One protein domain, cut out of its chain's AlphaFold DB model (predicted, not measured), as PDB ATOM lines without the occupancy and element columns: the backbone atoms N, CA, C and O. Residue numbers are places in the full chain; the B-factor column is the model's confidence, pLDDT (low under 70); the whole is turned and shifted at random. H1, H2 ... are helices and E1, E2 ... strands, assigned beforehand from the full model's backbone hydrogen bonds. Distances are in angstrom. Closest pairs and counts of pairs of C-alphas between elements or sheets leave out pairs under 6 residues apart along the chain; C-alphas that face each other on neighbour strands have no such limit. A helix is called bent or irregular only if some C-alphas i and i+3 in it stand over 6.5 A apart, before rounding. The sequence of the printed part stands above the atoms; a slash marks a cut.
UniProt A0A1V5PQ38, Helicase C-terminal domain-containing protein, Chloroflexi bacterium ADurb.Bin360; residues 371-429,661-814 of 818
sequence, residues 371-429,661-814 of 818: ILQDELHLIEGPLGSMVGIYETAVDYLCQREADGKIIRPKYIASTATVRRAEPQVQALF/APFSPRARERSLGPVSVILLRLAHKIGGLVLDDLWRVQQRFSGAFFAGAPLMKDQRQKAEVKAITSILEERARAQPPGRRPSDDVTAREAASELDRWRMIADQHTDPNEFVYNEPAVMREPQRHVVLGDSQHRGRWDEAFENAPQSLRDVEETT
ATOM      1  N   ILE A 371      75.913  19.368 123.160       95.75
ATOM      2  CA  ILE A 371      76.746  19.725 124.308       95.75
ATOM      3  C   ILE A 371      78.056  18.942 124.206       95.75
ATOM      4  O   ILE A 371      78.064  17.709 124.142       95.75
ATOM      5  N   LEU A 372      79.168  19.675 124.161       95.62
ATOM      6  CA  LEU A 372      80.520  19.123 124.136       95.62
ATOM      7  C   LEU A 372      81.128  19.266 125.533       95.62
ATOM      8  O   LEU A 372      81.459  20.372 125.948       95.62
ATOM      9  N   GLN A 373      81.249  18.160 126.260       92.69
ATOM     10  CA  GLN A 373      81.850  18.150 127.589       92.69
ATOM     11  C   GLN A 373      83.340  17.838 127.479       92.69
ATOM     12  O   GLN A 373      83.717  16.700 127.197       92.69
ATOM     13  N   ASP A 374      84.183  18.828 127.744       89.62
ATOM     14  CA  ASP A 374      85.620  18.594 127.842       89.62
ATOM     15  C   ASP A 374      85.998  18.051 129.227       89.62
ATOM     16  O   ASP A 374      85.369  18.397 130.230       89.62
ATOM     17  N   GLU A 375      86.997  17.174 129.280       86.00
ATOM     18  CA  GLU A 375      87.570  16.619 130.511       86.00
ATOM     19  C   GLU A 375      86.522  16.070 131.504       86.00
ATOM     20  O   GLU A 375      86.514  16.404 132.689       86.00
ATOM     21  N   LEU A 376      85.640  15.170 131.044       88.19
ATOM     22  CA  LEU A 376      84.537  14.605 131.850       88.19
ATOM     23  C   LEU A 376      84.984  14.005 133.197       88.19
ATOM     24  O   LEU A 376      84.204  13.946 134.147       88.19
ATOM     25  N   HIS A 377      86.229  13.543 133.296       83.19
ATOM     26  CA  HIS A 377      86.773  13.004 134.540       83.19
ATOM     27  C   HIS A 377      86.943  14.063 135.645       83.19
ATOM     28  O   HIS A 377      87.064  13.682 136.802       83.19
ATOM     29  N   LEU A 378      86.947  15.361 135.313       82.44
ATOM     30  CA  LEU A 378      86.981  16.454 136.293       82.44
ATOM     31  C   LEU A 378      85.617  16.682 136.951       82.44
ATOM     32  O   LEU A 378      85.538  17.298 138.011       82.44
ATOM     33  N   ILE A 379      84.535  16.174 136.352       87.62
ATOM     34  CA  ILE A 379      83.196  16.216 136.942       87.62
ATOM     35  C   ILE A 379      83.055  15.021 137.889       87.62
ATOM     36  O   ILE A 379      82.432  13.999 137.576       87.62
ATOM     37  N   GLU A 380      83.678  15.155 139.060       86.12
ATOM     38  CA  GLU A 380      83.723  14.135 140.102       86.12
ATOM     39  C   GLU A 380      83.423  14.678 141.504       86.12
ATOM     40  O   GLU A 380      83.280  15.880 141.718       86.12
ATOM     41  N   GLY A 381      83.269  13.771 142.470       87.94
ATOM     42  CA  GLY A 381      83.142  14.110 143.883       87.94
ATOM     43  C   GLY A 381      81.900  14.958 144.210       87.94
ATOM     44  O   GLY A 381      80.810  14.711 143.667       87.94
ATOM     45  N   PRO A 382      82.032  15.935 145.128       87.88
ATOM     46  CA  PRO A 382      80.959  16.865 145.476       87.88
ATOM     47  C   PRO A 382      80.498  17.712 144.285       87.88
ATOM     48  O   PRO A 382      79.292  17.799 144.045       87.88
ATOM     49  N   LEU A 383      81.437  18.251 143.495       89.25
ATOM     50  CA  LEU A 383      81.136  19.050 142.306       89.25
ATOM     51  C   LEU A 383      80.286  18.253 141.313       89.25
ATOM     52  O   LEU A 383      79.193  18.683 140.950       89.25
ATOM     53  N   GLY A 384      80.728  17.051 140.935       91.44
ATOM     54  CA  GLY A 384      79.986  16.205 140.000       91.44
ATOM     55  C   GLY A 384      78.616  15.762 140.521       91.44
ATOM     56  O   GLY A 384      77.678  15.590 139.743       91.44
ATOM     57  N   SER A 385      78.456  15.627 141.840       92.94
ATOM     58  CA  SER A 385      77.151  15.329 142.444       92.94
ATOM     59  C   SER A 385      76.180  16.508 142.294       92.94
ATOM     60  O   SER A 385      75.045  16.309 141.866       92.94
ATOM     61  N   MET A 386      76.635  17.737 142.552       93.44
ATOM     62  CA  MET A 386      75.826  18.943 142.335       93.44
ATOM     63  C   MET A 386      75.501  19.148 140.851       93.44
ATOM     64  O   MET A 386      74.336  19.334 140.498       93.44
ATOM     65  N   VAL A 387      76.506  19.025 139.972       94.38
ATOM     66  CA  VAL A 387      76.331  19.113 138.512       94.38
ATOM     67  C   VAL A 387      75.257  18.137 138.040       94.38
ATOM     68  O   VAL A 387      74.371  18.536 137.298       94.38
ATOM     69  N   GLY A 388      75.263  16.885 138.511       94.50
ATOM     70  CA  GLY A 388      74.284  15.885 138.079       94.50
ATOM     71  C   GLY A 388      72.823  16.210 138.427       94.50
ATOM     72  O   GLY A 388      71.932  15.783 137.684       94.50
ATOM     73  N   ILE A 389      72.561  16.961 139.514       95.31
ATOM     74  CA  ILE A 389      71.213  17.481 139.814       95.31
ATOM     75  C   ILE A 389      70.910  18.709 138.947       95.31
ATOM     76  O   ILE A 389      69.835  18.754 138.351       95.31
ATOM     77  N   TYR A 390      71.821  19.678 138.833       96.50
ATOM     78  CA  TYR A 390      71.607  20.882 138.009       96.50
ATOM     79  C   TYR A 390      71.426  20.558 136.519       96.50
ATOM     80  O   TYR A 390      70.627  21.196 135.834       96.50
ATOM     81  N   GLU A 391      72.072  19.495 136.043       95.88
ATOM     82  CA  GLU A 391      71.868  18.911 134.716       95.88
ATOM     83  C   GLU A 391      70.417  18.494 134.460       95.88
ATOM     84  O   GLU A 391      69.996  18.410 133.315       95.88
ATOM     85  N   THR A 392      69.602  18.282 135.497       95.75
ATOM     86  CA  THR A 392      68.156  18.078 135.315       95.75
ATOM     87  C   THR A 392      67.508  19.294 134.665       95.75
ATOM     88  O   THR A 392      66.708  19.134 133.748       95.75
ATOM     89  N   ALA A 393      67.862  20.503 135.109       96.50
ATOM     90  CA  ALA A 393      67.334  21.729 134.528       96.50
ATOM     91  C   ALA A 393      67.929  22.000 133.148       96.50
ATOM     92  O   ALA A 393      67.177  22.297 132.230       96.50
ATOM     93  N   VAL A 394      69.250  21.864 132.984       96.12
ATOM     94  CA  VAL A 394      69.912  22.087 131.685       96.12
ATOM     95  C   VAL A 394      69.362  21.131 130.631       96.12
ATOM     96  O   VAL A 394      68.926  21.574 129.571       96.12
ATOM     97  N   ASP A 395      69.288  19.834 130.943       95.38
ATOM     98  CA  ASP A 395      68.716  18.838 130.042       95.38
ATOM     99  C   ASP A 395      67.276  19.174 129.667       95.38
ATOM    100  O   ASP A 395      66.953  19.080 128.490       95.38
ATOM    101  N   TYR A 396      66.449  19.568 130.646       95.44
ATOM    102  CA  TYR A 396      65.034  19.894 130.459       95.44
ATOM    103  C   TYR A 396      64.825  21.159 129.615       95.44
ATOM    104  O   TYR A 396      64.025  21.155 128.684       95.44
ATOM    105  N   LEU A 397      65.564  22.234 129.904       95.25
ATOM    106  CA  LEU A 397      65.500  23.494 129.158       95.25
ATOM    107  C   LEU A 397      66.003  23.338 127.717       95.25
ATOM    108  O   LEU A 397      65.558  24.064 126.832       95.25
ATOM    109  N   CYS A 398      66.883  22.365 127.470       95.44
ATOM    110  CA  CYS A 398      67.342  22.021 126.131       95.44
ATOM    111  C   CYS A 398      66.384  21.104 125.348       95.44
ATOM    112  O   CYS A 398      66.659  20.786 124.188       95.44
ATOM    113  N   GLN A 399      65.283  20.636 125.946       93.19
ATOM    114  CA  GLN A 399      64.341  19.763 125.247       93.19
ATOM    115  C   GLN A 399      63.457  20.559 124.294       93.19
ATOM    116  O   GLN A 399      62.970  21.644 124.610       93.19
ATOM    117  N   ARG A 400      63.170  19.963 123.136       89.88
ATOM    118  CA  ARG A 400      62.130  20.453 122.228       89.88
ATOM    119  C   ARG A 400      61.220  19.322 121.794       89.88
ATOM    120  O   ARG A 400      61.654  18.182 121.651       89.88
ATOM    121  N   GLU A 401      59.963  19.650 121.551       87.69
ATOM    122  CA  GLU A 401      59.001  18.715 120.985       87.69
ATOM    123  C   GLU A 401      58.992  18.858 119.460       87.69
ATOM    124  O   GLU A 401      58.876  19.966 118.933       87.69
ATOM    125  N   ALA A 402      59.134  17.744 118.747       87.06
ATOM    126  CA  ALA A 402      58.938  17.678 117.302       87.06
ATOM    127  C   ALA A 402      58.260  16.353 116.948       87.06
ATOM    128  O   ALA A 402      58.654  15.303 117.453       87.06
ATOM    129  N   ASP A 403      57.224  16.405 116.109       88.56
ATOM    130  CA  ASP A 403      56.442  15.236 115.680       88.56
ATOM    131  C   ASP A 403      55.937  14.362 116.851       88.56
ATOM    132  O   ASP A 403      55.968  13.131 116.794       88.56
ATOM    133  N   GLY A 404      55.520  15.003 117.952       85.19
ATOM    134  CA  GLY A 404      55.050  14.334 119.174       85.19
ATOM    135  C   GLY A 404      56.143  13.606 119.967       85.19
ATOM    136  O   GLY A 404      55.835  12.813 120.858       85.19
ATOM    137  N   LYS A 405      57.423  13.835 119.647       89.94
ATOM    138  CA  LYS A 405      58.577  13.262 120.346       89.94
ATOM    139  C   LYS A 405      59.381  14.347 121.042       89.94
ATOM    140  O   LYS A 405      59.639  15.411 120.483       89.94
ATOM    141  N   ILE A 406      59.841  14.028 122.246       90.12
ATOM    142  CA  ILE A 406      60.791  14.856 122.981       90.12
ATOM    143  C   ILE A 406      62.190  14.593 122.423       90.12
ATOM    144  O   ILE A 406      62.721  13.484 122.528       90.12
ATOM    145  N   ILE A 407      62.789  15.623 121.838       92.62
ATOM    146  CA  ILE A 407      64.178  15.633 121.392       92.62
ATOM    147  C   ILE A 407      65.021  16.216 122.525       92.62
ATOM    148  O   ILE A 407      64.799  17.347 122.953       92.62
ATOM    149  N   ARG A 408      65.984  15.428 123.008       93.38
ATOM    150  CA  ARG A 408      66.959  15.818 124.039       93.38
ATOM    151  C   ARG A 408      68.293  16.199 123.383       93.38
ATOM    152  O   ARG A 408      68.612  15.633 122.333       93.38
ATOM    153  N   PRO A 409      69.114  17.062 124.006       94.88
ATOM    154  CA  PRO A 409      70.427  17.408 123.467       94.88
ATOM    155  C   PRO A 409      71.352  16.186 123.386       94.88
ATOM    156  O   PRO A 409      71.311  15.278 124.231       94.88
ATOM    157  N   LYS A 410      72.216  16.170 122.372       94.75
ATOM    158  CA  LYS A 410      73.279  15.176 122.207       94.75
ATOM    159  C   LYS A 410      74.496  15.593 123.027       94.75
ATOM    160  O   LYS A 410      74.953  16.720 122.909       94.75
ATOM    161  N   TYR A 411      75.048  14.663 123.801       95.56
ATOM    162  CA  TYR A 411      76.298  14.873 124.533       95.56
ATOM    163  C   TYR A 411      77.441  14.151 123.827       95.56
ATOM    164  O   TYR A 411      77.307  12.981 123.457       95.56
ATOM    165  N   ILE A 412      78.566  14.839 123.668       95.62
ATOM    166  CA  ILE A 412      79.852  14.249 123.295       95.62
ATOM    167  C   ILE A 412      80.839  14.671 124.372       95.62
ATOM    168  O   ILE A 412      80.973  15.859 124.640       95.62
ATOM    169  N   ALA A 413      81.500  13.707 125.002       92.12
ATOM    170  CA  ALA A 413      82.406  13.977 126.105       92.12
ATOM    171  C   ALA A 413      83.818  13.469 125.799       92.12
ATOM    172  O   ALA A 413      83.979  12.311 125.403       92.12
ATOM    173  N   SER A 414      84.828  14.314 126.005       88.88
ATOM    174  CA  SER A 414      86.235  13.911 125.991       88.88
ATOM    175  C   SER A 414      86.658  13.473 127.402       88.88
ATOM    176  O   SER A 414      86.155  13.967 128.415       88.88
ATOM    177  N   THR A 415      87.563  12.497 127.496       81.06
ATOM    178  CA  THR A 415      88.184  12.130 128.777       81.06
ATOM    179  C   THR A 415      89.476  11.348 128.573       81.06
ATOM    180  O   THR A 415      89.520  10.392 127.799       81.06
ATOM    181  N   ALA A 416      90.530  11.735 129.295       71.31
ATOM    182  CA  ALA A 416      91.817  11.042 129.270       71.31
ATOM    183  C   ALA A 416      91.823   9.731 130.080       71.31
ATOM    184  O   ALA A 416      92.487   8.757 129.719       71.31
ATOM    185  N   THR A 417      91.102   9.703 131.200       70.56
ATOM    186  CA  THR A 417      91.122   8.599 132.165       70.56
ATOM    187  C   THR A 417      89.711   8.347 132.653       70.56
ATOM    188  O   THR A 417      89.196   9.095 133.481       70.56
ATOM    189  N   VAL A 418      89.072   7.287 132.159       70.56
ATOM    190  CA  VAL A 418      87.758   6.894 132.660       70.56
ATOM    191  C   VAL A 418      87.697   5.395 132.901       70.56
ATOM    192  O   VAL A 418      88.026   4.578 132.041       70.56
ATOM    193  N   ARG A 419      87.269   5.027 134.107       76.94
ATOM    194  CA  ARG A 419      86.992   3.649 134.502       76.94
ATOM    195  C   ARG A 419      85.560   3.580 134.999       76.94
ATOM    196  O   ARG A 419      85.154   4.414 135.800       76.94
ATOM    197  N   ARG A 420      84.809   2.567 134.549       80.25
ATOM    198  CA  ARG A 420      83.365   2.440 134.833       80.25
ATOM    199  C   ARG A 420      82.612   3.738 134.490       80.25
ATOM    200  O   ARG A 420      81.870   4.273 135.307       80.25
ATOM    201  N   ALA A 421      82.828   4.229 133.269       85.44
ATOM    202  CA  ALA A 421      82.239   5.470 132.769       85.44
ATOM    203  C   ALA A 421      80.705   5.425 132.700       85.44
ATOM    204  O   ALA A 421      80.052   6.440 132.905       85.44
ATOM    205  N   GLU A 422      80.119   4.257 132.438       90.19
ATOM    206  CA  GLU A 422      78.674   4.111 132.242       90.19
ATOM    207  C   GLU A 422      77.853   4.547 133.477       90.19
ATOM    208  O   GLU A 422      77.026   5.445 133.323       90.19
ATOM    209  N   PRO A 423      78.125   4.072 134.713       90.94
ATOM    210  CA  PRO A 423      77.476   4.616 135.909       90.94
ATOM    211  C   PRO A 423      77.687   6.119 136.131       90.94
ATOM    212  O   PRO A 423      76.814   6.780 136.689       90.94
ATOM    213  N   GLN A 424      78.842   6.676 135.746       90.81
ATOM    214  CA  GLN A 424      79.102   8.116 135.859       90.81
ATOM    215  C   GLN A 424      78.228   8.900 134.873       90.81
ATOM    216  O   GLN A 424      77.526   9.818 135.284       90.81
ATOM    217  N   VAL A 425      78.215   8.502 133.600       93.31
ATOM    218  CA  VAL A 425      77.414   9.129 132.536       93.31
ATOM    219  C   VAL A 425      75.921   8.991 132.811       93.31
ATOM    220  O   VAL A 425      75.175   9.957 132.649       93.31
ATOM    221  N   GLN A 426      75.476   7.833 133.299       94.38
ATOM    222  CA  GLN A 426      74.092   7.650 133.716       94.38
ATOM    223  C   GLN A 426      73.739   8.570 134.892       94.38
ATOM    224  O   GLN A 426      72.687   9.200 134.868       94.38
ATOM    225  N   ALA A 427      74.611   8.690 135.897       94.06
ATOM    226  CA  ALA A 427      74.360   9.563 137.039       94.06
ATOM    227  C   ALA A 427      74.316  11.051 136.644       94.06
ATOM    228  O   ALA A 427      73.390  11.754 137.048       94.06
ATOM    229  N   LEU A 428      75.275  11.510 135.831       94.38
ATOM    230  CA  LEU A 428      75.411  12.912 135.417       94.38
ATOM    231  C   LEU A 428      74.392  13.343 134.364       94.38
ATOM    232  O   LEU A 428      73.898  14.460 134.432       94.38
ATOM    233  N   PHE A 429      74.067  12.482 133.396       94.38
ATOM    234  CA  PHE A 429      73.297  12.874 132.210       94.38
ATOM    235  C   PHE A 429      72.015  12.059 131.993       94.38
ATOM    236  O   PHE A 429      71.225  12.424 131.119       94.38
ATOM    237  N   ALA A 661      77.367  11.131 143.018       93.19
ATOM    238  CA  ALA A 661      76.114  10.680 143.630       93.19
ATOM    239  C   ALA A 661      75.109  11.844 143.730       93.19
ATOM    240  O   ALA A 661      74.887  12.371 144.827       93.19
ATOM    241  N   PRO A 662      74.502  12.252 142.594       94.06
ATOM    242  CA  PRO A 662      73.684  13.456 142.534       94.06
ATOM    243  C   PRO A 662      72.528  13.442 143.521       94.06
ATOM    244  O   PRO A 662      72.363  14.383 144.271       94.06
ATOM    245  N   PHE A 663      71.802  12.335 143.644       95.19
ATOM    246  CA  PHE A 663      70.656  12.237 144.550       95.19
ATOM    247  C   PHE A 663      71.032  11.739 145.952       95.19
ATOM    248  O   PHE A 663      70.232  11.066 146.594       95.19
ATOM    249  N   SER A 664      72.234  12.039 146.450       94.38
ATOM    250  CA  SER A 664      72.564  11.826 147.869       94.38
ATOM    251  C   SER A 664      71.823  12.840 148.762       94.38
ATOM    252  O   SER A 664      71.514  13.933 148.288       94.38
ATOM    253  N   PRO A 665      71.538  12.538 150.047       93.44
ATOM    254  CA  PRO A 665      70.719  13.412 150.898       93.44
ATOM    255  C   PRO A 665      71.194  14.872 150.942       93.44
ATOM    256  O   PRO A 665      70.401  15.781 150.738       93.44
ATOM    257  N   ARG A 666      72.504  15.100 151.106       90.56
ATOM    258  CA  ARG A 666      73.083  16.455 151.148       90.56
ATOM    259  C   ARG A 666      73.033  17.179 149.806       90.56
ATOM    260  O   ARG A 666      72.854  18.390 149.775       90.56
ATOM    261  N   ALA A 667      73.190  16.456 148.700       92.12
ATOM    262  CA  ALA A 667      73.094  17.052 147.374       92.12
ATOM    263  C   ALA A 667      71.643  17.443 147.040       92.12
ATOM    264  O   ALA A 667      71.423  18.516 146.479       92.12
ATOM    265  N   ARG A 668      70.656  16.632 147.455       94.19
ATOM    266  CA  ARG A 668      69.225  16.961 147.336       94.19
ATOM    267  C   ARG A 668      68.858  18.190 148.169       94.19
ATOM    268  O   ARG A 668      68.320  19.140 147.604       94.19
ATOM    269  N   GLU A 669      69.240  18.204 149.446       91.38
ATOM    270  CA  GLU A 669      69.050  19.337 150.370       91.38
ATOM    271  C   GLU A 669      69.548  20.658 149.759       91.38
ATOM    272  O   GLU A 669      68.839  21.657 149.780       91.38
ATOM    273  N   ARG A 670      70.734  20.653 149.134       89.81
ATOM    274  CA  ARG A 670      71.331  21.864 148.544       89.81
ATOM    275  C   ARG A 670      70.797  22.254 147.161       89.81
ATOM    276  O   ARG A 670      70.986  23.397 146.757       89.81
ATOM    277  N   SER A 671      70.200  21.329 146.404       93.94
ATOM    278  CA  SER A 671      69.964  21.538 144.960       93.94
ATOM    279  C   SER A 671      68.502  21.495 144.526       93.94
ATOM    280  O   SER A 671      68.171  22.124 143.522       93.94
ATOM    281  N   LEU A 672      67.617  20.771 145.226       96.25
ATOM    282  CA  LEU A 672      66.227  20.601 144.770       96.25
ATOM    283  C   LEU A 672      65.474  21.939 144.710       96.25
ATOM    284  O   LEU A 672      64.780  22.202 143.726       96.25
ATOM    285  N   GLY A 673      65.652  22.799 145.717       95.94
ATOM    286  CA  GLY A 673      65.088  24.152 145.745       95.94
ATOM    287  C   GLY A 673      65.579  25.015 144.575       95.94
ATOM    288  O   GLY A 673      64.771  25.378 143.716       95.94
ATOM    289  N   PRO A 674      66.896  25.280 144.455       96.06
ATOM    290  CA  PRO A 674      67.449  26.055 143.344       96.06
ATOM    291  C   PRO A 674      67.079  25.523 141.952       96.06
ATOM    292  O   PRO A 674      66.706  26.309 141.082       96.06
ATOM    293  N   VAL A 675      67.097  24.204 141.727       97.31
ATOM    294  CA  VAL A 675      66.675  23.610 140.443       97.31
ATOM    295  C   VAL A 675      65.188  23.830 140.166       97.31
ATOM    296  O   VAL A 675      64.813  24.089 139.022       97.31
ATOM    297  N   SER A 676      64.341  23.809 141.195       97.25
ATOM    298  CA  SER A 676      62.920  24.152 141.050       97.25
ATOM    299  C   SER A 676      62.730  25.612 140.622       97.25
ATOM    300  O   SER A 676      61.907  25.892 139.749       97.25
ATOM    301  N   VAL A 677      63.532  26.534 141.169       97.06
ATOM    302  CA  VAL A 677      63.543  27.947 140.753       97.06
ATOM    303  C   VAL A 677      63.977  28.086 139.294       97.06
ATOM    304  O   VAL A 677      63.325  28.810 138.543       97.06
ATOM    305  N   ILE A 678      65.019  27.362 138.864       97.31
ATOM    306  CA  ILE A 678      65.470  27.363 137.462       97.31
ATOM    307  C   ILE A 678      64.329  26.960 136.528       97.31
ATOM    308  O   ILE A 678      64.042  27.668 135.565       97.31
ATOM    309  N   LEU A 679      63.659  25.842 136.815       96.56
ATOM    310  CA  LEU A 679      62.574  25.345 135.971       96.56
ATOM    311  C   LEU A 679      61.427  26.363 135.881       96.56
ATOM    312  O   LEU A 679      61.008  26.694 134.774       96.56
ATOM    313  N   LEU A 680      60.965  26.914 137.010       95.19
ATOM    314  CA  LEU A 680      59.873  27.897 137.025       95.19
ATOM    315  C   LEU A 680      60.225  29.198 136.298       95.19
ATOM    316  O   LEU A 680      59.386  29.760 135.593       95.19
ATOM    317  N   ARG A 681      61.455  29.692 136.468       93.94
ATOM    318  CA  ARG A 681      61.864  30.991 135.920       93.94
ATOM    319  C   ARG A 681      62.283  30.902 134.455       93.94
ATOM    320  O   ARG A 681      61.966  31.802 133.678       93.94
ATOM    321  N   LEU A 682      62.985  29.842 134.060       95.31
ATOM    322  CA  LEU A 682      63.620  29.776 132.741       95.31
ATOM    323  C   LEU A 682      62.816  28.985 131.711       95.31
ATOM    324  O   LEU A 682      62.902  29.293 130.520       95.31
ATOM    325  N   ALA A 683      62.008  28.004 132.122       93.25
ATOM    326  CA  ALA A 683      61.271  27.193 131.160       93.25
ATOM    327  C   ALA A 683      60.144  27.992 130.483       93.25
ATOM    328  O   ALA A 683      59.579  28.953 131.019       93.25
ATOM    329  N   HIS A 684      59.822  27.597 129.252       87.81
ATOM    330  CA  HIS A 684      58.616  28.059 128.566       87.81
ATOM    331  C   HIS A 684      57.413  27.180 128.934       87.81
ATOM    332  O   HIS A 684      56.323  27.688 129.191       87.81
ATOM    333  N   LYS A 685      57.631  25.859 128.999       89.94
ATOM    334  CA  LYS A 685      56.622  24.874 129.393       89.94
ATOM    335  C   LYS A 685      57.152  23.894 130.431       89.94
ATOM    336  O   LYS A 685      58.272  23.406 130.296       89.94
ATOM    337  N   ILE A 686      56.310  23.528 131.393       89.44
ATOM    338  CA  ILE A 686      56.557  22.416 132.318       89.44
ATOM    339  C   ILE A 686      55.432  21.394 132.184       89.44
ATOM    340  O   ILE A 686      54.264  21.749 132.307       89.44
ATOM    341  N   GLY A 687      55.768  20.132 131.893       79.62
ATOM    342  CA  GLY A 687      54.760  19.073 131.735       79.62
ATOM    343  C   GLY A 687      53.721  19.378 130.645       79.62
ATOM    344  O   GLY A 687      52.542  19.094 130.817       79.62
ATOM    345  N   GLY A 688      54.139  20.041 129.558       80.50
ATOM    346  CA  GLY A 688      53.258  20.486 128.468       80.50
ATOM    347  C   GLY A 688      52.464  21.772 128.745       80.50
ATOM    348  O   GLY A 688      51.865  22.322 127.821       80.50
ATOM    349  N   LEU A 689      52.500  22.295 129.973       86.12
ATOM    350  CA  LEU A 689      51.770  23.494 130.388       86.12
ATOM    351  C   LEU A 689      52.617  24.746 130.194       86.12
ATOM    352  O   LEU A 689      53.790  24.754 130.554       86.12
ATOM    353  N   VAL A 690      52.017  25.810 129.660       87.50
ATOM    354  CA  VAL A 690      52.652  27.134 129.610       87.50
ATOM    355  C   VAL A 690      52.677  27.711 131.023       87.50
ATOM    356  O   VAL A 690      51.647  27.751 131.692       87.50
ATOM    357  N   LEU A 691      53.861  28.117 131.470       89.38
ATOM    358  CA  LEU A 691      54.072  28.709 132.789       89.38
ATOM    359  C   LEU A 691      53.461  30.108 132.891       89.38
ATOM    360  O   LEU A 691      53.465  30.857 131.917       89.38
ATOM    361  N   ASP A 692      53.027  30.481 134.097       87.25
ATOM    362  CA  ASP A 692      52.674  31.864 134.416       87.25
ATOM    363  C   ASP A 692      53.883  32.797 134.210       87.25
ATOM    364  O   ASP A 692      54.981  32.574 134.729       87.25
ATOM    365  N   ASP A 693      53.667  33.866 133.447       85.31
ATOM    366  CA  ASP A 693      54.676  34.861 133.102       85.31
ATOM    367  C   ASP A 693      55.250  35.595 134.315       85.31
ATOM    368  O   ASP A 693      56.329  36.178 134.217       85.31
ATOM    369  N   LEU A 694      54.562  35.580 135.454       87.25
ATOM    370  CA  LEU A 694      55.035  36.244 136.659       87.25
ATOM    371  C   LEU A 694      56.154  35.469 137.374       87.25
ATOM    372  O   LEU A 694      56.957  36.096 138.066       87.25
ATOM    373  N   TRP A 695      56.288  34.149 137.167       91.19
ATOM    374  CA  TRP A 695      57.363  33.357 137.790       91.19
ATOM    375  C   TRP A 695      58.748  33.907 137.459       91.19
ATOM    376  O   TRP A 695      59.618  33.999 138.317       91.19
ATOM    377  N   ARG A 696      58.959  34.335 136.220       88.69
ATOM    378  CA  ARG A 696      60.261  34.834 135.762       88.69
ATOM    379  C   ARG A 696      60.590  36.253 136.248       88.69
ATOM    380  O   ARG A 696      61.759  36.637 136.245       88.69
ATOM    381  N   VAL A 697      59.604  37.014 136.724       86.75
ATOM    382  CA  VAL A 697      59.761  38.439 137.043       86.75
ATOM    383  C   VAL A 697      60.535  38.647 138.347       86.75
ATOM    384  O   VAL A 697      60.103  38.234 139.420       86.75
ATOM    385  N   GLN A 698      61.651  39.367 138.255       87.31
ATOM    386  CA  GLN A 698      62.275  40.094 139.359       87.31
ATOM    387  C   GLN A 698      62.916  41.347 138.783       87.31
ATOM    388  O   GLN A 698      63.865  41.248 138.012       87.31
ATOM    389  N   GLN A 699      62.390  42.517 139.126       78.62
ATOM    390  CA  GLN A 699      62.864  43.782 138.572       78.62
ATOM    391  C   GLN A 699      63.041  44.814 139.675       78.62
ATOM    392  O   GLN A 699      62.254  44.868 140.619       78.62
ATOM    393  N   ARG A 700      64.080  45.641 139.546       74.50
ATOM    394  CA  ARG A 700      64.377  46.719 140.486       74.50
ATOM    395  C   ARG A 700      63.921  48.060 139.919       74.50
ATOM    396  O   ARG A 700      64.357  48.477 138.851       74.50
ATOM    397  N   PHE A 701      63.103  48.781 140.677       68.69
ATOM    398  CA  PHE A 701      62.539  50.074 140.312       68.69
ATOM    399  C   PHE A 701      62.797  51.112 141.399       68.69
ATOM    400  O   PHE A 701      62.243  51.043 142.492       68.69
ATOM    401  N   SER A 702      63.621  52.121 141.097       64.06
ATOM    402  CA  SER A 702      63.893  53.252 142.006       64.06
ATOM    403  C   SER A 702      64.265  52.843 143.448       64.06
ATOM    404  O   SER A 702      63.973  53.573 144.387       64.06
ATOM    405  N   GLY A 703      64.906  51.680 143.625       65.94
ATOM    406  CA  GLY A 703      65.308  51.141 144.931       65.94
ATOM    407  C   GLY A 703      64.386  50.064 145.523       65.94
ATOM    408  O   GLY A 703      64.848  49.329 146.396       65.94
ATOM    409  N   ALA A 704      63.158  49.923 145.018       73.44
ATOM    410  CA  ALA A 704      62.229  48.844 145.357       73.44
ATOM    411  C   ALA A 704      62.325  47.689 144.349       73.44
ATOM    412  O   ALA A 704      62.782  47.893 143.225       73.44
ATOM    413  N   PHE A 705      61.900  46.491 144.730       80.00
ATOM    414  CA  PHE A 705      61.769  45.350 143.832       80.00
ATOM    415  C   PHE A 705      60.303  45.054 143.531       80.00
ATOM    416  O   PHE A 705      59.409  45.389 144.298       80.00
ATOM    417  N   PHE A 706      60.078  44.409 142.397       84.00
ATOM    418  CA  PHE A 706      58.878  43.638 142.146       84.00
ATOM    419  C   PHE A 706      59.319  42.237 141.732       84.00
ATOM    420  O   PHE A 706      59.946  42.081 140.679       84.00
ATOM    421  N   ALA A 707      59.023  41.238 142.556       88.25
ATOM    422  CA  ALA A 707      59.361  39.845 142.304       88.25
ATOM    423  C   ALA A 707      58.120  38.946 142.305       88.25
ATOM    424  O   ALA A 707      57.190  39.143 143.081       88.25
ATOM    425  N   GLY A 708      58.135  37.911 141.465       90.44
ATOM    426  CA  GLY A 708      57.126  36.847 141.464       90.44
ATOM    427  C   GLY A 708      57.263  35.847 142.617       90.44
ATOM    428  O   GLY A 708      56.476  34.911 142.703       90.44
ATOM    429  N   ALA A 709      58.241  36.015 143.511       94.12
ATOM    430  CA  ALA A 709      58.490  35.086 144.612       94.12
ATOM    431  C   ALA A 709      57.268  34.846 145.533       94.12
ATOM    432  O   ALA A 709      57.023  33.682 145.868       94.12
ATOM    433  N   PRO A 710      56.446  35.860 145.889       95.06
ATOM    434  CA  PRO A 710      55.255  35.651 146.718       95.06
ATOM    435  C   PRO A 710      54.140  34.826 146.058       95.06
ATOM    436  O   PRO A 710      53.271  34.310 146.755       95.06
ATOM    437  N   LEU A 711      54.153  34.640 144.730       92.56
ATOM    438  CA  LEU A 711      53.109  33.886 144.016       92.56
ATOM    439  C   LEU A 711      52.979  32.447 144.510       92.56
ATOM    440  O   LEU A 711      51.912  31.849 144.383       92.56
ATOM    441  N   MET A 712      54.050  31.883 145.075       96.25
ATOM    442  CA  MET A 712      54.046  30.518 145.591       96.25
ATOM    443  C   MET A 712      52.937  30.282 146.620       96.25
ATOM    444  O   MET A 712      52.378  29.187 146.645       96.25
ATOM    445  N   LYS A 713      52.546  31.310 147.383       95.38
ATOM    446  CA  LYS A 713      51.392  31.288 148.291       95.38
ATOM    447  C   LYS A 713      50.130  30.712 147.636       95.38
ATOM    448  O   LYS A 713      49.565  29.729 148.119       95.38
ATOM    449  N   ASP A 714      49.728  31.302 146.513       93.50
ATOM    450  CA  ASP A 714      48.478  30.976 145.821       93.50
ATOM    451  C   ASP A 714      48.682  29.897 144.749       93.50
ATOM    452  O   ASP A 714      47.766  29.146 144.406       93.50
ATOM    453  N   GLN A 715      49.899  29.800 144.209       94.25
ATOM    454  CA  GLN A 715      50.198  28.981 143.038       94.25
ATOM    455  C   GLN A 715      50.817  27.616 143.356       94.25
ATOM    456  O   GLN A 715      50.940  26.790 142.452       94.25
ATOM    457  N   ARG A 716      51.139  27.307 144.622       95.50
ATOM    458  CA  ARG A 716      51.757  26.027 145.031       95.50
ATOM    459  C   ARG A 716      51.045  24.778 144.497       95.50
ATOM    460  O   ARG A 716      51.683  23.750 144.260       95.50
ATOM    461  N   GLN A 717      49.720  24.849 144.353       94.56
ATOM    462  CA  GLN A 717      48.876  23.733 143.919       94.56
ATOM    463  C   GLN A 717      48.603  23.697 142.410       94.56
ATOM    464  O   GLN A 717      47.954  22.745 141.953       94.56
ATOM    465  N   LYS A 718      49.094  24.685 141.646       93.38
ATOM    466  CA  LYS A 718      49.011  24.690 140.182       93.38
ATOM    467  C   LYS A 718      49.767  23.503 139.592       93.38
ATOM    468  O   LYS A 718      50.728  22.988 140.171       93.38
ATOM    469  N   ALA A 719      49.311  23.063 138.425       91.94
ATOM    470  CA  ALA A 719      49.848  21.884 137.767       91.94
ATOM    471  C   ALA A 719      51.318  22.067 137.344       91.94
ATOM    472  O   ALA A 719      52.092  21.125 137.496       91.94
ATOM    473  N   GLU A 720      51.738  23.276 136.940       90.31
ATOM    474  CA  GLU A 720      53.147  23.556 136.620       90.31
ATOM    475  C   GLU A 720      54.096  23.345 137.815       90.31
ATOM    476  O   GLU A 720      55.173  22.778 137.652       90.31
ATOM    477  N   VAL A 721      53.681  23.723 139.032       94.44
ATOM    478  CA  VAL A 721      54.488  23.581 140.255       94.44
ATOM    479  C   VAL A 721      54.518  22.121 140.703       94.44
ATOM    480  O   VAL A 721      55.563  21.602 141.090       94.44
ATOM    481  N   LYS A 722      53.382  21.418 140.608       94.31
ATOM    482  CA  LYS A 722      53.297  19.980 140.918       94.31
ATOM    483  C   LYS A 722      54.129  19.118 139.969       94.31
ATOM    484  O   LYS A 722      54.667  18.102 140.396       94.31
ATOM    485  N   ALA A 723      54.253  19.510 138.705       94.56
ATOM    486  CA  ALA A 723      55.027  18.760 137.722       94.56
ATOM    487  C   ALA A 723      56.535  18.727 138.043       94.56
ATOM    488  O   ALA A 723      57.205  17.750 137.712       94.56
ATOM    489  N   ILE A 724      57.068  19.732 138.749       95.69
ATOM    490  CA  ILE A 724      58.495  19.808 139.114       95.69
ATOM    491  C   ILE A 724      58.930  18.615 139.966       95.69
ATOM    492  O   ILE A 724      59.978  18.024 139.711       95.69
ATOM    493  N   THR A 725      58.121  18.222 140.953       96.12
ATOM    494  CA  THR A 725      58.461  17.089 141.826       96.12
ATOM    495  C   THR A 725      58.517  15.780 141.041       96.12
ATOM    496  O   THR A 725      59.371  14.942 141.320       96.12
ATOM    497  N   SER A 726      57.668  15.637 140.018       95.06
ATOM    498  CA  SER A 726      57.662  14.475 139.124       95.06
ATOM    499  C   SER A 726      58.909  14.446 138.240       95.06
ATOM    500  O   SER A 726      59.567  13.416 138.164       95.06
ATOM    501  N   ILE A 727      59.308  15.587 137.667       95.06
ATOM    502  CA  ILE A 727      60.538  15.710 136.861       95.06
ATOM    503  C   ILE A 727      61.777  15.315 137.681       95.06
ATOM    504  O   ILE A 727      62.633  14.558 137.215       95.06
ATOM    505  N   LEU A 728      61.873  15.803 138.921       96.88
ATOM    506  CA  LEU A 728      62.993  15.504 139.818       96.88
ATOM    507  C   LEU A 728      63.015  14.027 140.242       96.88
ATOM    508  O   LEU A 728      64.083  13.416 140.298       96.88
ATOM    509  N   GLU A 729      61.850  13.436 140.501       97.12
ATOM    510  CA  GLU A 729      61.714  12.022 140.857       97.12
ATOM    511  C   GLU A 729      62.026  11.089 139.679       97.12
ATOM    512  O   GLU A 729      62.752  10.110 139.844       97.12
ATOM    513  N   GLU A 730      61.561  11.404 138.469       95.44
ATOM    514  CA  GLU A 730      61.909  10.656 137.254       95.44
ATOM    515  C   GLU A 730      63.423  10.647 137.027       95.44
ATOM    516  O   GLU A 730      64.029   9.600 136.764       95.44
ATOM    517  N   ARG A 731      64.064  11.803 137.221       95.69
ATOM    518  CA  ARG A 731      65.519  11.921 137.161       95.69
ATOM    519  C   ARG A 731      66.220  11.101 138.248       95.69
ATOM    520  O   ARG A 731      67.254  10.482 137.973       95.69
ATOM    521  N   ALA A 732      65.672  11.073 139.460       96.81
ATOM    522  CA  ALA A 732      66.191  10.276 140.565       96.81
ATOM    523  C   ALA A 732      66.091   8.768 140.281       96.81
ATOM    524  O   ALA A 732      67.051   8.024 140.492       96.81
ATOM    525  N   ARG A 733      64.967   8.312 139.717       96.25
ATOM    526  CA  ARG A 733      64.749   6.914 139.311       96.25
ATOM    527  C   ARG A 733      65.672   6.490 138.167       96.25
ATOM    528  O   ARG A 733      66.087   5.333 138.108       96.25
ATOM    529  N   ALA A 734      66.069   7.420 137.300       95.00
ATOM    530  CA  ALA A 734      67.014   7.152 136.215       95.00
ATOM    531  C   ALA A 734      68.465   6.907 136.682       95.00
ATOM    532  O   ALA A 734      69.303   6.490 135.876       95.00
ATOM    533  N   GLN A 735      68.779   7.124 137.965       96.00
ATOM    534  CA  GLN A 735      70.112   6.884 138.520       96.00
ATOM    535  C   GLN A 735      70.524   5.399 138.446       96.00
ATOM    536  O   GLN A 735      69.664   4.504 138.513       96.00
ATOM    537  N   PRO A 736      71.838   5.117 138.328       93.50
ATOM    538  CA  PRO A 736      72.354   3.751 138.287       93.50
ATOM    539  C   PRO A 736      72.107   3.001 139.610       93.50
ATOM    540  O   PRO A 736      71.976   3.628 140.673       93.50
ATOM    541  N   PRO A 737      72.101   1.652 139.581       90.62
ATOM    542  CA  PRO A 737      72.001   0.833 140.787       90.62
ATOM    543  C   PRO A 737      73.034   1.240 141.849       90.62
ATOM    544  O   PRO A 737      74.198   1.490 141.538       90.62
ATOM    545  N   GLY A 738      72.603   1.335 143.109       88.06
ATOM    546  CA  GLY A 738      73.438   1.767 144.240       88.06
ATOM    547  C   GLY A 738      73.553   3.285 144.437       88.06
ATOM    548  O   GLY A 738      74.023   3.713 145.486       88.06
ATOM    549  N   ARG A 739      73.108   4.104 143.472       91.56
ATOM    550  CA  ARG A 739      73.006   5.576 143.610       91.56
ATOM    551  C   ARG A 739      71.570   6.092 143.533       91.56
ATOM    552  O   ARG A 739      71.322   7.259 143.820       91.56
ATOM    553  N   ARG A 740      70.637   5.230 143.129       94.31
ATOM    554  CA  ARG A 740      69.205   5.516 143.099       94.31
ATOM    555  C   ARG A 740      68.667   5.650 144.530       94.31
ATOM    556  O   ARG A 740      68.862   4.718 145.313       94.31
ATOM    557  N   PRO A 741      68.023   6.776 144.887       94.75
ATOM    558  CA  PRO A 741      67.342   6.897 146.171       94.75
ATOM    559  C   PRO A 741      66.108   5.987 146.208       94.75
ATOM    560  O   PRO A 741      65.649   5.516 145.170       94.75
ATOM    561  N   SER A 742      65.561   5.745 147.400       94.75
ATOM    562  CA  SER A 742      64.272   5.061 147.520       94.75
ATOM    563  C   SER A 742      63.175   5.854 146.811       94.75
ATOM    564  O   SER A 742      63.192   7.089 146.841       94.75
ATOM    565  N   ASP A 743      62.221   5.134 146.229       93.88
ATOM    566  CA  ASP A 743      61.104   5.733 145.504       93.88
ATOM    567  C   ASP A 743      60.372   6.775 146.365       93.88
ATOM    568  O   ASP A 743      60.234   6.644 147.589       93.88
ATOM    569  N   ASP A 744      59.948   7.851 145.707       95.06
ATOM    570  CA  ASP A 744      59.178   8.970 146.256       95.06
ATOM    571  C   ASP A 744      59.900   9.809 147.320       95.06
ATOM    572  O   ASP A 744      59.343  10.789 147.818       95.06
ATOM    573  N   VAL A 745      61.132   9.471 147.716       96.44
ATOM    574  CA  VAL A 745      61.911  10.312 148.642       96.44
ATOM    575  C   VAL A 745      62.221  11.661 147.996       96.44
ATOM    576  O   VAL A 745      62.020  12.692 148.630       96.44
ATOM    577  N   THR A 746      62.646  11.670 146.729       97.00
ATOM    578  CA  THR A 746      63.013  12.914 146.036       97.00
ATOM    579  C   THR A 746      61.781  13.780 145.797       97.00
ATOM    580  O   THR A 746      61.817  14.973 146.091       97.00
ATOM    581  N   ALA A 747      60.676  13.185 145.336       97.06
ATOM    582  CA  ALA A 747      59.404  13.891 145.179       97.06
ATOM    583  C   ALA A 747      58.918  14.535 146.490       97.06
ATOM    584  O   ALA A 747      58.491  15.691 146.482       97.06
ATOM    585  N   ARG A 748      58.980  13.802 147.613       97.12
ATOM    586  CA  ARG A 748      58.543  14.299 148.929       97.12
ATOM    587  C   ARG A 748      59.432  15.419 149.453       97.12
ATOM    588  O   ARG A 748      58.905  16.414 149.938       97.12
ATOM    589  N   GLU A 749      60.750  15.281 149.335       96.94
ATOM    590  CA  GLU A 749      61.686  16.336 149.735       96.94
ATOM    591  C   GLU A 749      61.499  17.589 148.874       96.94
ATOM    592  O   GLU A 749      61.311  18.671 149.418       96.94
ATOM    593  N   ALA A 750      61.421  17.452 147.545       96.62
ATOM    594  CA  ALA A 750      61.148  18.582 146.656       96.62
ATOM    595  C   ALA A 750      59.804  19.261 146.974       96.62
ATOM    596  O   ALA A 750      59.715  20.486 146.988       96.62
ATOM    597  N   ALA A 751      58.757  18.483 147.273       97.44
ATOM    598  CA  ALA A 751      57.470  19.026 147.702       97.44
ATOM    599  C   ALA A 751      57.585  19.807 149.020       97.44
ATOM    600  O   ALA A 751      57.023  20.895 149.116       97.44
ATOM    601  N   SER A 752      58.337  19.278 149.989       96.75
ATOM    602  CA  SER A 752      58.587  19.929 151.278       96.75
ATOM    603  C   SER A 752      59.353  21.243 151.122       96.75
ATOM    604  O   SER A 752      59.036  22.214 151.804       96.75
ATOM    605  N   GLU A 753      60.338  21.296 150.225       95.81
ATOM    606  CA  GLU A 753      61.073  22.524 149.903       95.81
ATOM    607  C   GLU A 753      60.136  23.576 149.275       95.81
ATOM    608  O   GLU A 753      60.101  24.732 149.697       95.81
ATOM    609  N   LEU A 754      59.275  23.174 148.333       97.38
ATOM    610  CA  LEU A 754      58.266  24.073 147.755       97.38
ATOM    611  C   LEU A 754      57.209  24.527 148.779       97.38
ATOM    612  O   LEU A 754      56.718  25.655 148.700       97.38
ATOM    613  N   ASP A 755      56.852  23.677 149.744       97.38
ATOM    614  CA  ASP A 755      55.954  24.038 150.845       97.38
ATOM    615  C   ASP A 755      56.605  25.044 151.800       97.38
ATOM    616  O   ASP A 755      55.931  25.970 152.247       97.38
ATOM    617  N   ARG A 756      57.918  24.941 152.044       96.31
ATOM    618  CA  ARG A 756      58.670  25.950 152.802       96.31
ATOM    619  C   ARG A 756      58.644  27.308 152.102       96.31
ATOM    620  O   ARG A 756      58.327  28.309 152.740       96.31
ATOM    621  N   TRP A 757      58.889  27.343 150.789       97.38
ATOM    622  CA  TRP A 757      58.749  28.577 150.007       97.38
ATOM    623  C   TRP A 757      57.328  29.146 150.125       97.38
ATOM    624  O   TRP A 757      57.162  30.328 150.425       97.38
ATOM    625  N   ARG A 758      56.290  28.313 149.986       97.69
ATOM    626  CA  ARG A 758      54.900  28.749 150.194       97.69
ATOM    627  C   ARG A 758      54.687  29.361 151.585       97.69
ATOM    628  O   ARG A 758      54.079  30.418 151.668       97.69
ATOM    629  N   MET A 759      55.174  28.726 152.653       97.25
ATOM    630  CA  MET A 759      54.997  29.221 154.026       97.25
ATOM    631  C   MET A 759      55.597  30.615 154.232       97.25
ATOM    632  O   MET A 759      54.977  31.452 154.882       97.25
ATOM    633  N   ILE A 760      56.773  30.881 153.659       96.31
ATOM    634  CA  ILE A 760      57.406  32.206 153.722       96.31
ATOM    635  C   ILE A 760      56.634  33.208 152.855       96.31
ATOM    636  O   ILE A 760      56.377  34.325 153.295       96.31
ATOM    637  N   ALA A 761      56.177  32.802 151.666       96.69
ATOM    638  CA  ALA A 761      55.320  33.630 150.811       96.69
ATOM    639  C   ALA A 761      53.965  33.974 151.468       96.69
ATOM    640  O   ALA A 761      53.384  35.021 151.191       96.69
ATOM    641  N   ASP A 762      53.452  33.095 152.335       96.19
ATOM    642  CA  ASP A 762      52.251  33.324 153.142       96.19
ATOM    643  C   ASP A 762      52.458  34.425 154.195       96.19
ATOM    644  O   ASP A 762      51.520  35.176 154.476       96.19
ATOM    645  N   GLN A 763      53.675  34.533 154.738       96.12
ATOM    646  CA  GLN A 763      54.071  35.545 155.723       96.12
ATOM    647  C   GLN A 763      54.427  36.884 155.067       96.12
ATOM    648  O   GLN A 763      54.022  37.932 155.564       96.12
ATOM    649  N   HIS A 764      55.115  36.837 153.923       95.06
ATOM    650  CA  HIS A 764      55.668  38.001 153.227       95.06
ATOM    651  C   HIS A 764      55.064  38.129 151.831       95.06
ATOM    652  O   HIS A 764      55.608  37.650 150.834       95.06
ATOM    653  N   THR A 765      53.893  38.762 151.757       89.81
ATOM    654  CA  THR A 765      53.129  38.864 150.504       89.81
ATOM    655  C   THR A 765      53.544  40.033 149.611       89.81
ATOM    656  O   THR A 765      53.109  40.085 148.463       89.81
ATOM    657  N   ASP A 766      54.331  40.989 150.119       88.56
ATOM    658  CA  ASP A 766      54.781  42.155 149.350       88.56
ATOM    659  C   ASP A 766      55.902  41.760 148.355       88.56
ATOM    660  O   ASP A 766      56.981  41.335 148.781       88.56
ATOM    661  N   PRO A 767      55.702  41.941 147.029       85.62
ATOM    662  CA  PRO A 767      56.712  41.694 145.990       85.62
ATOM    663  C   PRO A 767      58.022  42.489 146.111       85.62
ATOM    664  O   PRO A 767      58.971  42.200 145.375       85.62
ATOM    665  N   ASN A 768      58.078  43.513 146.968       87.25
ATOM    666  CA  ASN A 768      59.298  44.256 147.290       87.25
ATOM    667  C   ASN A 768      60.038  43.704 148.524       87.25
ATOM    668  O   ASN A 768      61.249  43.916 148.638       87.25
ATOM    669  N   GLU A 769      59.329  43.040 149.437       90.88
ATOM    670  CA  GLU A 769      59.854  42.500 150.700       90.88
ATOM    671  C   GLU A 769      60.390  41.074 150.534       90.88
ATOM    672  O   GLU A 769      61.439  40.751 151.095       90.88
ATOM    673  N   PHE A 770      59.719  40.255 149.715       94.50
ATOM    674  CA  PHE A 770      60.127  38.886 149.412       94.50
ATOM    675  C   PHE A 770      60.493  38.722 147.935       94.50
ATOM    676  O   PHE A 770      59.653  38.833 147.039       94.50
ATOM    677  N   VAL A 771      61.776  38.462 147.677       93.44
ATOM    678  CA  VAL A 771      62.368  38.406 146.329       93.44
ATOM    679  C   VAL A 771      63.045  37.057 146.071       93.44
ATOM    680  O   VAL A 771      63.275  36.282 146.991       93.44
ATOM    681  N   TYR A 772      63.383  36.722 144.823       94.44
ATOM    682  CA  TYR A 772      64.134  35.491 144.544       94.44
ATOM    683  C   TYR A 772      65.551  35.548 145.093       94.44
ATOM    684  O   TYR A 772      66.022  34.573 145.666       94.44
ATOM    685  N   ASN A 773      66.228  36.675 144.898       91.62
ATOM    686  CA  ASN A 773      67.547  36.940 145.453       91.62
ATOM    687  C   ASN A 773      67.742  38.445 145.656       91.62
ATOM    688  O   ASN A 773      67.161  39.253 144.925       91.62
ATOM    689  N   GLU A 774      68.585  38.807 146.619       86.62
ATOM    690  CA  GLU A 774      69.073  40.168 146.809       86.62
ATOM    691  C   GLU A 774      70.609  40.169 146.720       86.62
ATOM    692  O   GLU A 774      71.269  39.569 147.566       86.62
ATOM    693  N   PRO A 775      71.217  40.863 145.741       71.12
ATOM    694  CA  PRO A 775      72.661  41.055 145.723       71.12
ATOM    695  C   PRO A 775      73.064  42.051 146.826       71.12
ATOM    696  O   PRO A 775      73.131  43.264 146.608       71.12
ATOM    697  N   ALA A 776      73.325  41.541 148.029       65.12
ATOM    698  CA  ALA A 776      73.713  42.310 149.214       65.12
ATOM    699  C   ALA A 776      75.246  42.358 149.416       65.12
ATOM    700  O   ALA A 776      75.755  42.316 150.527       65.12
ATOM    701  N   VAL A 777      76.015  42.516 148.328       62.28
ATOM    702  CA  VAL A 777      77.490  42.368 148.321       62.28
ATOM    703  C   VAL A 777      78.206  43.181 149.414       62.28
ATOM    704  O   VAL A 777      79.112  42.663 150.056       62.28
ATOM    705  N   MET A 778      77.805  44.439 149.642       58.38
ATOM    706  CA  MET A 778      78.488  45.380 150.556       58.38
ATOM    707  C   MET A 778      77.541  46.105 151.526       58.38
ATOM    708  O   MET A 778      77.954  47.027 152.231       58.38
ATOM    709  N   ARG A 779      76.258  45.731 151.546       68.12
ATOM    710  CA  ARG A 779      75.247  46.282 152.460       68.12
ATOM    711  C   ARG A 779      74.592  45.136 153.203       68.12
ATOM    712  O   ARG A 779      74.515  44.041 152.663       68.12
ATOM    713  N   GLU A 780      74.094  45.389 154.405       76.38
ATOM    714  CA  GLU A 780      73.281  44.373 155.067       76.38
ATOM    715  C   GLU A 780      72.052  44.055 154.201       76.38
ATOM    716  O   GLU A 780      71.470  44.992 153.631       76.38
ATOM    717  N   PRO A 781      71.680  42.769 154.066       84.75
ATOM    718  CA  PRO A 781      70.460  42.391 153.372       84.75
ATOM    719  C   PRO A 781      69.262  43.070 154.031       84.75
ATOM    720  O   PRO A 781      69.270  43.351 155.234       84.75
ATOM    721  N   GLN A 782      68.255  43.379 153.223       87.75
ATOM    722  CA  GLN A 782      67.081  44.159 153.622       87.75
ATOM    723  C   GLN A 782      65.770  43.431 153.319       87.75
ATOM    724  O   GLN A 782      64.708  44.045 153.426       87.75
ATOM    725  N   ARG A 783      65.845  42.191 152.825       90.31
ATOM    726  CA  ARG A 783      64.716  41.463 152.248       90.31
ATOM    727  C   ARG A 783      64.774  39.986 152.587       90.31
ATOM    728  O   ARG A 783      65.848  39.408 152.737       90.31
ATOM    729  N   HIS A 784      63.595  39.381 152.615       94.62
ATOM    730  CA  HIS A 784      63.426  37.936 152.621       94.62
ATOM    731  C   HIS A 784      63.709  37.397 151.212       94.62
ATOM    732  O   HIS A 784      63.379  38.049 150.213       94.62
ATOM    733  N   VAL A 785      64.307  36.208 151.108       95.38
ATOM    734  CA  VAL A 785      64.764  35.672 149.814       95.38
ATOM    735  C   VAL A 785      64.364  34.219 149.578       95.38
ATOM    736  O   VAL A 785      64.297  33.408 150.497       95.38
ATOM    737  N   VAL A 786      64.118  33.857 148.317       96.38
ATOM    738  CA  VAL A 786      63.933  32.447 147.933       96.38
ATOM    739  C   VAL A 786      65.274  31.715 147.946       96.38
ATOM    740  O   VAL A 786      65.373  30.618 148.481       96.38
ATOM    741  N   LEU A 787      66.305  32.318 147.355       94.69
ATOM    742  CA  LEU A 787      67.657  31.776 147.259       94.69
ATOM    743  C   LEU A 787      68.535  32.462 148.301       94.69
ATOM    744  O   LEU A 787      69.029  33.568 148.081       94.69
ATOM    745  N   GLY A 788      68.680  31.796 149.437       88.25
ATOM    746  CA  GLY A 788      69.442  32.260 150.580       88.25
ATOM    747  C   GLY A 788      70.951  32.116 150.414       88.25
ATOM    748  O   GLY A 788      71.432  31.188 149.761       88.25
ATOM    749  N   ASP A 789      71.707  33.012 151.039       83.00
ATOM    750  CA  ASP A 789      73.165  32.948 151.132       83.00
ATOM    751  C   ASP A 789      73.636  33.247 152.565       83.00
ATOM    752  O   ASP A 789      72.854  33.575 153.458       83.00
ATOM    753  N   SER A 790      74.945  33.156 152.809       80.12
ATOM    754  CA  SER A 790      75.506  33.355 154.151       80.12
ATOM    755  C   SER A 790      75.192  34.720 154.778       80.12
ATOM    756  O   SER A 790      75.326  34.858 155.992       80.12
ATOM    757  N   GLN A 791      74.823  35.732 153.982       80.44
ATOM    758  CA  GLN A 791      74.522  37.077 154.477       80.44
ATOM    759  C   GLN A 791      73.103  37.174 155.056       80.44
ATOM    760  O   GLN A 791      72.883  37.944 155.993       80.44
ATOM    761  N   HIS A 792      72.158  36.393 154.528       85.19
ATOM    762  CA  HIS A 792      70.753  36.383 154.957       85.19
ATOM    763  C   HIS A 792      70.536  35.555 156.232       85.19
ATOM    764  O   HIS A 792      69.636  35.849 157.028       85.19
ATOM    765  N   ARG A 793      71.433  34.592 156.476       82.00
ATOM    766  CA  ARG A 793      71.335  33.612 157.557       82.00
ATOM    767  C   ARG A 793      71.097  34.220 158.936       82.00
ATOM    768  O   ARG A 793      71.932  34.943 159.480       82.00
ATOM    769  N   GLY A 794      69.961  33.850 159.530       79.19
ATOM    770  CA  GLY A 794      69.562  34.256 160.881       79.19
ATOM    771  C   GLY A 794      69.133  35.722 161.007       79.19
ATOM    772  O   GLY A 794      68.940  36.191 162.128       79.19
ATOM    773  N   ARG A 795      69.004  36.443 159.886       84.44
ATOM    774  CA  ARG A 795      68.563  37.846 159.832       84.44
ATOM    775  C   ARG A 795      67.254  38.011 159.065       84.44
ATOM    776  O   ARG A 795      66.428  38.818 159.472       84.44
ATOM    777  N   TRP A 796      67.093  37.252 157.986       90.44
ATOM    778  CA  TRP A 796      65.920  37.253 157.117       90.44
ATOM    779  C   TRP A 796      65.464  35.819 156.860       90.44
ATOM    780  O   TRP A 796      66.261  34.888 156.955       90.44
ATOM    781  N   ASP A 797      64.186  35.645 156.532       93.19
ATOM    782  CA  ASP A 797      63.669  34.330 156.144       93.19
ATOM    783  C   ASP A 797      64.165  33.948 154.745       93.19
ATOM    784  O   ASP A 797      64.128  34.748 153.803       93.19
ATOM    785  N   GLU A 798      64.600  32.697 154.625       93.50
ATOM    786  CA  GLU A 798      65.163  32.112 153.413       93.50
ATOM    787  C   GLU A 798      64.362  30.862 153.039       93.50
ATOM    788  O   GLU A 798      64.232  29.938 153.846       93.50
ATOM    789  N   ALA A 799      63.823  30.797 151.816       93.69
ATOM    790  CA  ALA A 799      63.121  29.585 151.380       93.69
ATOM    791  C   ALA A 799      64.091  28.421 151.178       93.69
ATOM    792  O   ALA A 799      63.835  27.322 151.655       93.69
ATOM    793  N   PHE A 800      65.214  28.665 150.509       93.81
ATOM    794  CA  PHE A 800      66.268  27.684 150.290       93.81
ATOM    795  C   PHE A 800      67.567  28.220 150.879       93.81
ATOM    796  O   PHE A 800      68.208  29.098 150.303       93.81
ATOM    797  N   GLU A 801      67.940  27.698 152.042       86.94
ATOM    798  CA  GLU A 801      69.160  28.096 152.741       86.94
ATOM    799  C   GLU A 801      70.415  27.652 151.978       86.94
ATOM    800  O   GLU A 801      70.503  26.516 151.502       86.94
ATOM    801  N   ASN A 802      71.439  28.510 151.951       77.81
ATOM    802  CA  ASN A 802      72.748  28.221 151.348       77.81
ATOM    803  C   ASN A 802      72.667  27.783 149.871       77.81
ATOM    804  O   ASN A 802      73.369  26.854 149.453       77.81
ATOM    805  N   ALA A 803      71.824  28.445 149.075       86.88
ATOM    806  CA  ALA A 803      71.784  28.240 147.635       86.88
ATOM    807  C   ALA A 803      73.159  28.609 147.031       86.88
ATOM    808  O   ALA A 803      73.602  29.752 147.167       86.88
ATOM    809  N   PRO A 804      73.866  27.668 146.376       84.94
ATOM    810  CA  PRO A 804      75.214  27.928 145.883       84.94
ATOM    811  C   PRO A 804      75.174  28.959 144.754       84.94
ATOM    812  O   PRO A 804      74.357  28.838 143.840       84.94
ATOM    813  N   GLN A 805      76.068  29.950 144.783       83.56
ATOM    814  CA  GLN A 805      76.224  30.912 143.683       83.56
ATOM    815  C   GLN A 805      77.232  30.428 142.630       83.56
ATOM    816  O   GLN A 805      77.184  30.870 141.479       83.56
ATOM    817  N   SER A 806      78.096  29.486 143.009       85.56
ATOM    818  CA  SER A 806      78.983  28.708 142.149       85.56
ATOM    819  C   SER A 806      78.977  27.246 142.600       85.56
ATOM    820  O   SER A 806      78.961  26.943 143.794       85.56
ATOM    821  N   LEU A 807      79.021  26.301 141.655       85.00
ATOM    822  CA  LEU A 807      79.066  24.876 142.012       85.00
ATOM    823  C   LEU A 807      80.378  24.463 142.712       85.00
ATOM    824  O   LEU A 807      80.391  23.438 143.395       85.00
ATOM    825  N   ARG A 808      81.447  25.267 142.612       75.19
ATOM    826  CA  ARG A 808      82.706  25.059 143.357       75.19
ATOM    827  C   ARG A 808      82.624  25.438 144.831       75.19
ATOM    828  O   ARG A 808      83.388  24.889 145.617       75.19
ATOM    829  N   ASP A 809      81.676  26.285 145.234       70.00
ATOM    830  CA  ASP A 809      81.512  26.695 146.642       70.00
ATOM    831  C   ASP A 809      81.207  25.478 147.546       70.00
ATOM    832  O   ASP A 809      81.443  25.463 148.759       70.00
ATOM    833  N   VAL A 810      80.706  24.396 146.941       63.12
ATOM    834  CA  VAL A 810      80.472  23.118 147.615       63.12
ATOM    835  C   VAL A 810      81.777  22.407 147.983       63.12
ATOM    836  O   VAL A 810      81.807  21.735 149.009       63.12
ATOM    837  N   GLU A 811      82.856  22.577 147.216       53.78
ATOM    838  CA  GLU A 811      84.161  21.979 147.533       53.78
ATOM    839  C   GLU A 811      84.810  22.669 148.741       53.78
ATOM    840  O   GLU A 811      85.298  21.990 149.647       53.78
ATOM    841  N   GLU A 812      84.746  24.005 148.804       42.12
ATOM    842  CA  GLU A 812      85.319  24.808 149.899       42.12
ATOM    843  C   GLU A 812      84.594  24.598 151.235       42.12
ATOM    844  O   GLU A 812      85.213  24.634 152.300       42.12
ATOM    845  N   THR A 813      83.288  24.313 151.192       40.16
ATOM    846  CA  THR A 813      82.475  24.029 152.389       40.16
ATOM    847  C   THR A 813      82.587  22.587 152.890       40.16
ATOM    848  O   THR A 813      82.055  22.268 153.954       40.16
ATOM    849  N   THR A 814      83.293  21.712 152.167       33.19
ATOM    850  CA  THR A 814      83.608  20.342 152.597       33.19
ATOM    851  C   THR A 814      85.034  20.223 153.130       33.19
ATOM    852  O   THR A 814      85.848  19.447 152.633       33.19
TER     853      THR A 814
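This is residues 371 to 429 and 661 to 814 of the 818 residues of the protein "Helicase C-terminal domain-containing protein" of Chloroflexi bacterium ADurb.Bin360 (UniProt A0A1V5PQ38). Helix H3 runs through the middle of the domain, with H1 side by side with it on one flank and the helical hairpin H5 and H6 on the other, and the strand pair E7 and E8 packs on H3 and H6. Small two-stranded pairs lie farther out: E1 with E4 and the hairpin E2 and E3 are at the H1 end, the hairpin E5 and E6 at the opposite end. The printed part has 213 residues with seven named helices and eight named strands, in the order E1 H1 E2 E3 E4 H2 H3 E5 E6 H4 H5 H6 E7 E8 H7. The class is mixed, helices and strands; E1 with E4 and E7 with E8 are parallel, the other two pairs antiparallel. The whole is compact, with a radius of gyration of the C-alphas of 17.9 A, and spans 53 by 44 by 32 A.

E1 is residues 371 to 373, with C-alpha 371 at (76.746, 19.725, 124.308). H1, residues 381 to 397, is 24.8 A long and has a kink of 37 degrees near residue 390. E2 is residues 400 to 402, E3 405 to 407, E4 410 to 413 and H2 421 to 429. H3, residues 665 to 682, is 25.5 A long with a kink of 37 degrees near residue 672; it is irregular, C-alphas 670 and 673 being 7.2 A apart. E5 is residues 698 to 701 and E6 704 to 707. H4, residues 709 to 715, is neither bent nor irregular, but only just: C-alphas 709 and 712 are 6.4 A apart. H5, residues 719 to 733, is 21.2 A long. H6, residues 745 to 763, is the longest helix at 27.4 A and begins with C-alpha 745 at (61.911, 10.312, 148.642). E7 is residues 784 to 787, E8 798 to 800, and H7 809 to 812, with C-alpha 812 at (85.319, 24.808, 149.899).

E1 and E4 have N 373 and O 412 at 2.8 A, within hydrogen-bond range. In the hairpin E2 and E3, N 407 and O 400 are 2.8 A apart; E3 runs on into E4 at 31 degrees. H1 touches H2 at a steep tilt of 53 degrees, the closest C-alphas being those of Gly 388 and Leu 428, 4.1 A. H1 touches H3 at a shallow tilt of 26 degrees, the same way, closest at the C-alphas of Met 386 and Ala 667, 6.0 A. H3 touches H5 with residues 672 to 680 alone, at a steep tilt of 42 degrees; the closest C-alphas are those of Ser 676 and Ile 724, 6.5 A. With residues 668 to 673 alone it touches H6 at a steep tilt of 61 degrees, closest at Leu 672 and Ala 750, C-alphas 5.8 A apart. The hairpin E5 and E6 has N 701 and O 704 at 2.7 A. H4 touches H6 about perpendicular, at 74 degrees, the closest C-alphas being those of Pro 710 and Ala 761, 4.6 A. H5 and H6, a helical hairpin, touch at a shallow tilt of 31 degrees, opposite ways, closest at the C-alphas of Thr 725 and Ala 747, 4.7 A. E7 and E8 have N 800 and O 786 at 2.8 A, and the closest C-alphas of H6 and E8, Trp 757 and Ala 799, are 4.7 A apart. H1 touches H7 with residues 382 to 383 alone, the C-alphas of Pro 382 and Glu 811 being 6.4 A apart. Every O i to N i+4 pair is within hydrogen-bond range in H2 and H6; the counts are 11 of 13 in H1, 12 of 14 in H3, 8 of 11 in H5 and 1 of 3 in H4, which has 2 of 4 O i to N i+3 pairs within range, while H7 is too short for an O i to N i+4 pair.

The C-alphas of Arg 419 and Ser 702, the two farthest apart, are 55.2 A apart. Residues 430 to 660 are cut out, and C-alphas 429 and 661 are 12.0 A apart across the cut. The links H3 to E5, H5 to H6 and H6 to E7 are long. The mean pLDDT of the printed part is 88.9; residues 701 to 703, 776 to 779 and 810 to 814 are under 70.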